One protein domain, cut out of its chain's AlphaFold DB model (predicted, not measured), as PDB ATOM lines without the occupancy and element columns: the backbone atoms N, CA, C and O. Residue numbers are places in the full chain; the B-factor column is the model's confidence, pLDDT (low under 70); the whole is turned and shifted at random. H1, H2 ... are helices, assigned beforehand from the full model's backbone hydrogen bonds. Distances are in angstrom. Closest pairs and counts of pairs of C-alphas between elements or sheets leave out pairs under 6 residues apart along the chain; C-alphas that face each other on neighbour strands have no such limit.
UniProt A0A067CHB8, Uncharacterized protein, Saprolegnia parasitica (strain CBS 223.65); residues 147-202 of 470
ATOM      1  N   GLY A 147      57.719  -8.108  12.609       87.75
ATOM      2  CA  GLY A 147      57.471  -7.575  11.267       87.75
ATOM      3  C   GLY A 147      56.010  -7.620  10.819       87.75
ATOM      4  O   GLY A 147      55.151  -6.865  11.267       87.75
ATOM      5  N   ARG A 148      55.734  -8.508   9.866       94.31
ATOM      6  CA  ARG A 148      54.489  -8.547   9.085       94.31
ATOM      7  C   ARG A 148      53.414  -9.357   9.790       94.31
ATOM      8  O   ARG A 148      53.720 -10.460  10.219       94.31
ATOM      9  N   TRP A 149      52.198  -8.823   9.899       96.06
ATOM     10  CA  TRP A 149      51.031  -9.574  10.373       96.06
ATOM     11  C   TRP A 149      50.721 -10.696   9.388       96.06
ATOM     12  O   TRP A 149      50.499 -10.421   8.207       96.06
ATOM     13  N   SER A 150      50.756 -11.940   9.857       96.44
ATOM     14  CA  SER A 150      50.364 -13.085   9.041       96.44
ATOM     15  C   SER A 150      48.842 -13.126   8.891       96.44
ATOM     16  O   SER A 150      48.100 -12.565   9.707       96.44
ATOM     17  N   ILE A 151      48.356 -13.796   7.846       96.31
ATOM     18  CA  ILE A 151      46.914 -13.935   7.618       96.31
ATOM     19  C   ILE A 151      46.246 -14.727   8.751       96.31
ATOM     20  O   ILE A 151      45.139 -14.404   9.180       96.31
ATOM     21  N   GLU A 152      46.944 -15.709   9.322       96.75
ATOM     22  CA  GLU A 152      46.474 -16.491  10.466       96.75
ATOM     23  C   GLU A 152      46.374 -15.637  11.734       96.75
ATOM     24  O   GLU A 152      45.421 -15.793  12.503       96.75
ATOM     25  N   GLU A 153      47.338 -14.741  11.970       96.44
ATOM     26  CA  GLU A 153      47.298 -13.781  13.081       96.44
ATOM     27  C   GLU A 153      46.138 -12.794  12.912       96.44
ATOM     28  O   GLU A 153      45.409 -12.530  13.871       96.44
ATOM     29  N   HIS A 154      45.926 -12.299  11.691       96.56
ATOM     30  CA  HIS A 154      44.822 -11.399  11.361       96.56
ATOM     31  C   HIS A 154      43.456 -12.073  11.575       96.56
ATOM     32  O   HIS A 154      42.566 -11.514  12.216       96.56
ATOM     33  N   ASN A 155      43.301 -13.322  11.129       96.38
ATOM     34  CA  ASN A 155      42.076 -14.096  11.338       96.38
ATOM     35  C   ASN A 155      41.822 -14.395  12.821       96.38
ATOM     36  O   ASN A 155      40.675 -14.357  13.273       96.38
ATOM     37  N   ARG A 156      42.877 -14.663  13.604       96.19
ATOM     38  CA  ARG A 156      42.765 -14.807  15.065       96.19
ATOM     39  C   ARG A 156      42.345 -13.504  15.731       96.19
ATOM     40  O   ARG A 156      41.466 -13.544  16.586       96.19
ATOM     41  N   LEU A 157      42.915 -12.370  15.318       96.44
ATOM     42  CA  LEU A 157      42.517 -11.047  15.799       96.44
ATOM     43  C   LEU A 157      41.027 -10.796  15.542       96.44
ATOM     44  O   LEU A 157      40.309 -10.421  16.465       96.44
ATOM     45  N   TYR A 158      40.556 -11.053  14.320       95.31
ATOM     46  CA  TYR A 158      39.159 -10.850  13.939       95.31
ATOM     47  C   TYR A 158      38.202 -11.743  14.742       95.31
ATOM     48  O   TYR A 158      37.239 -11.263  15.342       95.31
ATOM     49  N   LYS A 159      38.511 -13.042  14.850       95.38
ATOM     50  CA  LYS A 159      37.729 -13.977  15.677       95.38
ATOM     51  C   LYS A 159      37.728 -13.580  17.155       95.38
ATOM     52  O   LYS A 159      36.718 -13.760  17.833       95.38
ATOM     53  N   ALA A 160      38.845 -13.053  17.660       95.62
ATOM     54  CA  ALA A 160      38.966 -12.608  19.042       95.62
ATOM     55  C   ALA A 160      38.167 -11.329  19.314       95.62
ATOM     56  O   ALA A 160      37.524 -11.257  20.360       95.62
ATOM     57  N   LEU A 161      38.160 -10.380  18.369       94.00
ATOM     58  CA  LEU A 161      37.337  -9.166  18.413       94.00
ATOM     59  C   LEU A 161      35.844  -9.497  18.488       94.00
ATOM     60  O   LEU A 161      35.130  -8.886  19.273       94.00
ATOM     61  N   ALA A 162      35.391 -10.505  17.738       92.94
ATOM     62  CA  ALA A 162      33.995 -10.937  17.764       92.94
ATOM     63  C   ALA A 162      33.587 -11.632  19.078       92.94
ATOM     64  O   ALA A 162      32.415 -11.627  19.440       92.94
ATOM     65  N   ARG A 163      34.532 -12.279  19.778       88.56
ATOM     66  CA  ARG A 163      34.221 -13.176  20.905       88.56
ATOM     67  C   ARG A 163      34.595 -12.648  22.287       88.56
ATOM     68  O   ARG A 163      34.041 -13.152  23.261       88.56
ATOM     69  N   SER A 164      35.572 -11.747  22.433       79.62
ATOM     70  CA  SER A 164      36.192 -11.573  23.758       79.62
ATOM     71  C   SER A 164      36.987 -10.288  23.984       79.62
ATOM     72  O   SER A 164      37.529  -9.680  23.067       79.62
ATOM     73  N   ARG A 165      37.146  -9.954  25.275       84.06
ATOM     74  CA  ARG A 165      37.975  -8.843  25.771       84.06
ATOM     75  C   ARG A 165      39.481  -9.152  25.797       84.06
ATOM     76  O   ARG A 165      40.287  -8.238  25.874       84.06
ATOM     77  N   THR A 166      39.904 -10.415  25.704       90.44
ATOM     78  CA  THR A 166      41.326 -10.799  25.843       90.44
ATOM     79  C   THR A 166      41.998 -11.079  24.499       90.44
ATOM     80  O   THR A 166      42.521 -12.169  24.257       90.44
ATOM     81  N   ILE A 167      42.005 -10.078  23.618       93.19
ATOM     82  CA  ILE A 167      42.464 -10.190  22.222       93.19
ATOM     83  C   ILE A 167      43.936 -10.625  22.133       93.19
ATOM     84  O   ILE A 167      44.283 -11.510  21.354       93.19
ATOM     85  N   SER A 168      44.811 -10.056  22.969       91.69
ATOM     86  CA  SER A 168      46.255 -10.336  22.905       91.69
ATOM     87  C   SER A 168      46.592 -11.801  23.210       91.69
ATOM     88  O   SER A 168      47.470 -12.366  22.561       91.69
ATOM     89  N   LYS A 169      45.849 -12.450  24.121       93.44
ATOM     90  CA  LYS A 169      46.028 -13.881  24.424       93.44
ATOM     91  C   LYS A 169      45.607 -14.776  23.257       93.44
ATOM     92  O   LYS A 169      46.236 -15.800  23.031       93.44
ATOM     93  N   ALA A 170      44.569 -14.385  22.516       94.75
ATOM     94  CA  ALA A 170      44.088 -15.146  21.366       94.75
ATOM     95  C   ALA A 170      45.040 -15.063  20.159       94.75
ATOM     96  O   ALA A 170      45.178 -16.034  19.414       94.75
ATOM     97  N   VAL A 171      45.713 -13.922  19.971       95.38
ATOM     98  CA  VAL A 171      46.750 -13.775  18.936       95.38
ATOM     99  C   VAL A 171      48.008 -14.552  19.335       95.38
ATOM    100  O   VAL A 171      48.530 -15.319  18.529       95.38
ATOM    101  N   GLY A 172      48.468 -14.410  20.584       94.62
ATOM    102  CA  GLY A 172      49.548 -15.205  21.190       94.62
ATOM    103  C   GLY A 172      50.967 -14.901  20.687       94.62
ATOM    104  O   GLY A 172      51.925 -15.071  21.430       94.62
ATOM    105  N   THR A 173      51.111 -14.403  19.459       95.25
ATOM    106  CA  THR A 173      52.394 -14.105  18.796       95.25
ATOM    107  C   THR A 173      52.754 -12.618  18.789       95.25
ATOM    108  O   THR A 173      53.833 -12.234  18.340       95.25
ATOM    109  N   ARG A 174      51.847 -11.757  19.265       95.00
ATOM    110  CA  ARG A 174      51.994 -10.297  19.256       95.00
ATOM    111  C   ARG A 174      51.844  -9.726  20.647       95.00
ATOM    112  O   ARG A 174      51.033 -10.192  21.448       95.00
ATOM    113  N   THR A 175      52.597  -8.667  20.913       94.25
ATOM    114  CA  THR A 175      52.461  -7.929  22.168       94.25
ATOM    115  C   THR A 175      51.110  -7.212  22.225       94.25
ATOM    116  O   THR A 175      50.469  -6.952  21.198       94.25
ATOM    117  N   VAL A 176      50.672  -6.854  23.434       93.88
ATOM    118  CA  VAL A 176      49.431  -6.089  23.652       93.88
ATOM    119  C   VAL A 176      49.454  -4.783  22.853       93.88
ATOM    120  O   VAL A 176      48.481  -4.449  22.180       93.88
ATOM    121  N   LEU A 177      50.593  -4.080  22.859       94.12
ATOM    122  CA  LEU A 177      50.766  -2.824  22.132       94.12
ATOM    123  C   LEU A 177      50.673  -3.019  20.611       94.12
ATOM    124  O   LEU A 177      49.958  -2.270  19.950       94.12
ATOM    125  N   GLN A 178      51.326  -4.047  20.055       94.81
ATOM    126  CA  GLN A 178      51.220  -4.374  18.625       94.81
ATOM    127  C   GLN A 178      49.779  -4.710  18.231       94.81
ATOM    128  O   GLN A 178      49.276  -4.204  17.228       94.81
ATOM    129  N   THR A 179      49.113  -5.533  19.046       95.94
ATOM    130  CA  THR A 179      47.713  -5.938  18.851       95.94
ATOM    131  C   THR A 179      46.793  -4.720  18.834       95.94
ATOM    132  O   THR A 179      45.972  -4.581  17.928       95.94
ATOM    133  N   ARG A 180      46.983  -3.790  19.778       95.44
ATOM    134  CA  ARG A 180      46.236  -2.530  19.851       95.44
ATOM    135  C   ARG A 180      46.439  -1.667  18.608       95.44
ATOM    136  O   ARG A 180      45.456  -1.267  17.988       95.44
ATOM    137  N   THR A 181      47.688  -1.391  18.230       96.19
ATOM    138  CA  THR A 181      48.006  -0.542  17.069       96.19
ATOM    139  C   THR A 181      47.448  -1.132  15.775       96.19
ATOM    140  O   THR A 181      46.916  -0.411  14.928       96.19
ATOM    141  N   HIS A 182      47.528  -2.453  15.617       96.69
ATOM    142  CA  HIS A 182      47.005  -3.117  14.433       96.69
ATOM    143  C   HIS A 182      45.475  -3.093  14.376       96.69
ATOM    144  O   HIS A 182      44.921  -2.741  13.336       96.69
ATOM    145  N   ALA A 183      44.796  -3.356  15.498       95.56
ATOM    146  CA  ALA A 183      43.343  -3.244  15.581       95.56
ATOM    147  C   ALA A 183      42.869  -1.819  15.248       95.56
ATOM    148  O   ALA A 183      41.970  -1.645  14.430       95.56
ATOM    149  N   GLN A 184      43.528  -0.782  15.781       96.00
ATOM    150  CA  GLN A 184      43.220   0.613  15.439       96.00
ATOM    151  C   GLN A 184      43.339   0.889  13.933       96.00
ATOM    152  O   GLN A 184      42.471   1.543  13.354       96.00
ATOM    153  N   LYS A 185      44.397   0.385  13.284       96.38
ATOM    154  CA  LYS A 185      44.576   0.527  11.831       96.38
ATOM    155  C   LYS A 185      43.488  -0.218  11.051       96.38
ATOM    156  O   LYS A 185      42.999   0.309  10.056       96.38
ATOM    157  N   PHE A 186      43.105  -1.407  11.509       95.50
ATOM    158  CA  PHE A 186      42.043  -2.208  10.908       95.50
ATOM    159  C   PHE A 186      40.688  -1.486  10.960       95.50
ATOM    160  O   PHE A 186      40.050  -1.334   9.923       95.50
ATOM    161  N   PHE A 187      40.302  -0.927  12.111       95.19
ATOM    162  CA  PHE A 187      39.043  -0.179  12.240       95.19
ATOM    163  C   PHE A 187      39.006   1.096  11.400       95.19
ATOM    164  O   PHE A 187      37.996   1.374  10.765       95.19
ATOM    165  N   ARG A 188      40.120   1.835  11.309       96.06
ATOM    166  CA  ARG A 188      40.209   2.984  10.389       96.06
ATOM    167  C   ARG A 188      40.037   2.565   8.927       96.06
ATOM    168  O   ARG A 188      39.466   3.318   8.145       96.06
ATOM    169  N   LYS A 189      40.537   1.382   8.550       95.81
ATOM    170  CA  LYS A 189      40.365   0.843   7.195       95.81
ATOM    171  C   LYS A 189      38.907   0.458   6.933       95.81
ATOM    172  O   LYS A 189      38.402   0.825   5.882       95.81
ATOM    173  N   LEU A 190      38.251  -0.217   7.881       94.25
ATOM    174  CA  LEU A 190      36.824  -0.548   7.783       94.25
ATOM    175  C   LEU A 190      35.962   0.707   7.664       94.25
ATOM    176  O   LEU A 190      35.164   0.799   6.746       94.25
ATOM    177  N   GLN A 191      36.209   1.717   8.501       94.62
ATOM    178  CA  GLN A 191      35.477   2.979   8.431       94.62
ATOM    179  C   GLN A 191      35.619   3.645   7.055       94.62
ATOM    180  O   GLN A 191      34.630   4.057   6.460       94.62
ATOM    181  N   LYS A 192      36.842   3.702   6.509       96.06
ATOM    182  CA  LYS A 192      37.072   4.259   5.171       96.06
ATOM    183  C   LYS A 192      36.388   3.434   4.073       96.06
ATOM    184  O   LYS A 192      35.956   3.996   3.074       96.06
ATOM    185  N   GLN A 193      36.321   2.114   4.234       95.44
ATOM    186  CA  GLN A 193      35.648   1.227   3.287       95.44
ATOM    187  C   GLN A 193      34.125   1.403   3.335       95.44
ATOM    188  O   GLN A 193      33.502   1.442   2.277       95.44
ATOM    189  N   ASP A 194      33.550   1.575   4.524       95.06
ATOM    190  CA  ASP A 194      32.125   1.863   4.706       95.06
ATOM    191  C   ASP A 194      31.754   3.235   4.127       95.06
ATOM    192  O   ASP A 194      30.748   3.353   3.433       95.06
ATOM    193  N   GLU A 195      32.591   4.259   4.334       94.56
ATOM    194  CA  GLU A 195      32.411   5.589   3.730       94.56
ATOM    195  C   GLU A 195      32.483   5.532   2.194       94.56
ATOM    196  O   GLU A 195      31.656   6.133   1.511       94.56
ATOM    197  N   LEU A 196      33.435   4.773   1.638       94.25
ATOM    198  CA  LEU A 196      33.567   4.608   0.190       94.25
ATOM    199  C   LEU A 196      32.387   3.826  -0.407       94.25
ATOM    200  O   LEU A 196      31.927   4.140  -1.502       94.25
ATOM    201  N   LYS A 197      31.879   2.826   0.321       95.00
ATOM    202  CA  LYS A 197      30.695   2.068  -0.085       95.00
ATOM    203  C   LYS A 197      29.443   2.947  -0.073       95.00
ATOM    204  O   LYS A 197      28.704   2.933  -1.048       95.00
ATOM    205  N   ALA A 198      29.264   3.764   0.965       93.56
ATOM    206  CA  ALA A 198      28.150   4.706   1.048       93.56
ATOM    207  C   ALA A 198      28.150   5.719  -0.113       93.56
ATOM    208  O   ALA A 198      27.090   6.025  -0.645       93.56
ATOM    209  N   MET A 199      29.323   6.192  -0.554       91.88
ATOM    210  CA  MET A 199      29.423   7.084  -1.719       91.88
ATOM    211  C   MET A 199      29.097   6.392  -3.051       91.88
ATOM    212  O   MET A 199      28.487   7.009  -3.921       91.88
ATOM    213  N   ASN A 200      29.476   5.121  -3.220       93.62
ATOM    214  CA  ASN A 200      29.147   4.368  -4.435       93.62
ATOM    215  C   ASN A 200      27.652   4.026  -4.532       93.62
ATOM    216  O   ASN A 200      27.109   3.977  -5.636       93.62
ATOM    217  N   ASP A 201      26.987   3.805  -3.395       89.56
ATOM    218  CA  ASP A 201      25.550   3.521  -3.370       89.56
ATOM    219  C   ASP A 201      24.713   4.765  -3.756       89.56
ATOM    220  O   ASP A 201      23.654   4.610  -4.365       89.56
ATOM    221  N   ASP A 202      25.202   5.987  -3.497       85.06
ATOM    222  CA  ASP A 202      24.522   7.242  -3.872       85.06
ATOM    223  C   ASP A 202      24.642   7.574  -5.379       85.06
ATOM    224  O   ASP A 202      23.691   8.087  -5.969       85.06
TER     225      ASP A 202
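Overview. This is residues 147 to 202 of the 470 residues of an uncharacterized protein of Saprolegnia parasitica (strain CBS 223.65) (UniProt A0A067CHB8). A small compact head of helices has one long arm: H1, short H2 and residues 176 to 186 of H3 make the head, and residues 187 to 202 of H3 stick out. The printed part has 56 residues with three named helices, in the order H1, H2, H3, and no named strand: all helix. It is loose, with a radius of gyration of the C-alphas of 13.2 A, and spans 42 by 25 by 18 A.

Arrangement. Start at H1, residues 151 to 163, which touches H2, residues 167 to 171; their closest C-alphas, of Ala 160 and Ile 167, are 5.3 A apart. H2 touches H3, residues 176 to 202, with residues 176 to 179 of H3 alone; the closest C-alphas, of Ser 168 and Val 176, are 5.4 A apart. H1 and H3 are close but not clearly touching, about perpendicular at 83 degrees, with the closest C-alphas, of Leu 157 and Ala 183, 7.8 A apart. In H1, H2 and H3 every O i to N i+4 pair is within hydrogen-bond range.

Along the chain. Find C-alpha 151 at (46.914, -13.935, 7.618); from there H1 runs 18.4 A to C-alpha 163. H3 runs 39.4 A from C-alpha 176 to C-alpha 202 at (24.522, 7.242, -3.872).

Size, cuts and confidence. The C-alphas farthest apart, of Gly 172 and Asp 202, are 41.9 A apart. The printed part has no cut, both links are tight, and no printed residue is under 70 in pLDDT.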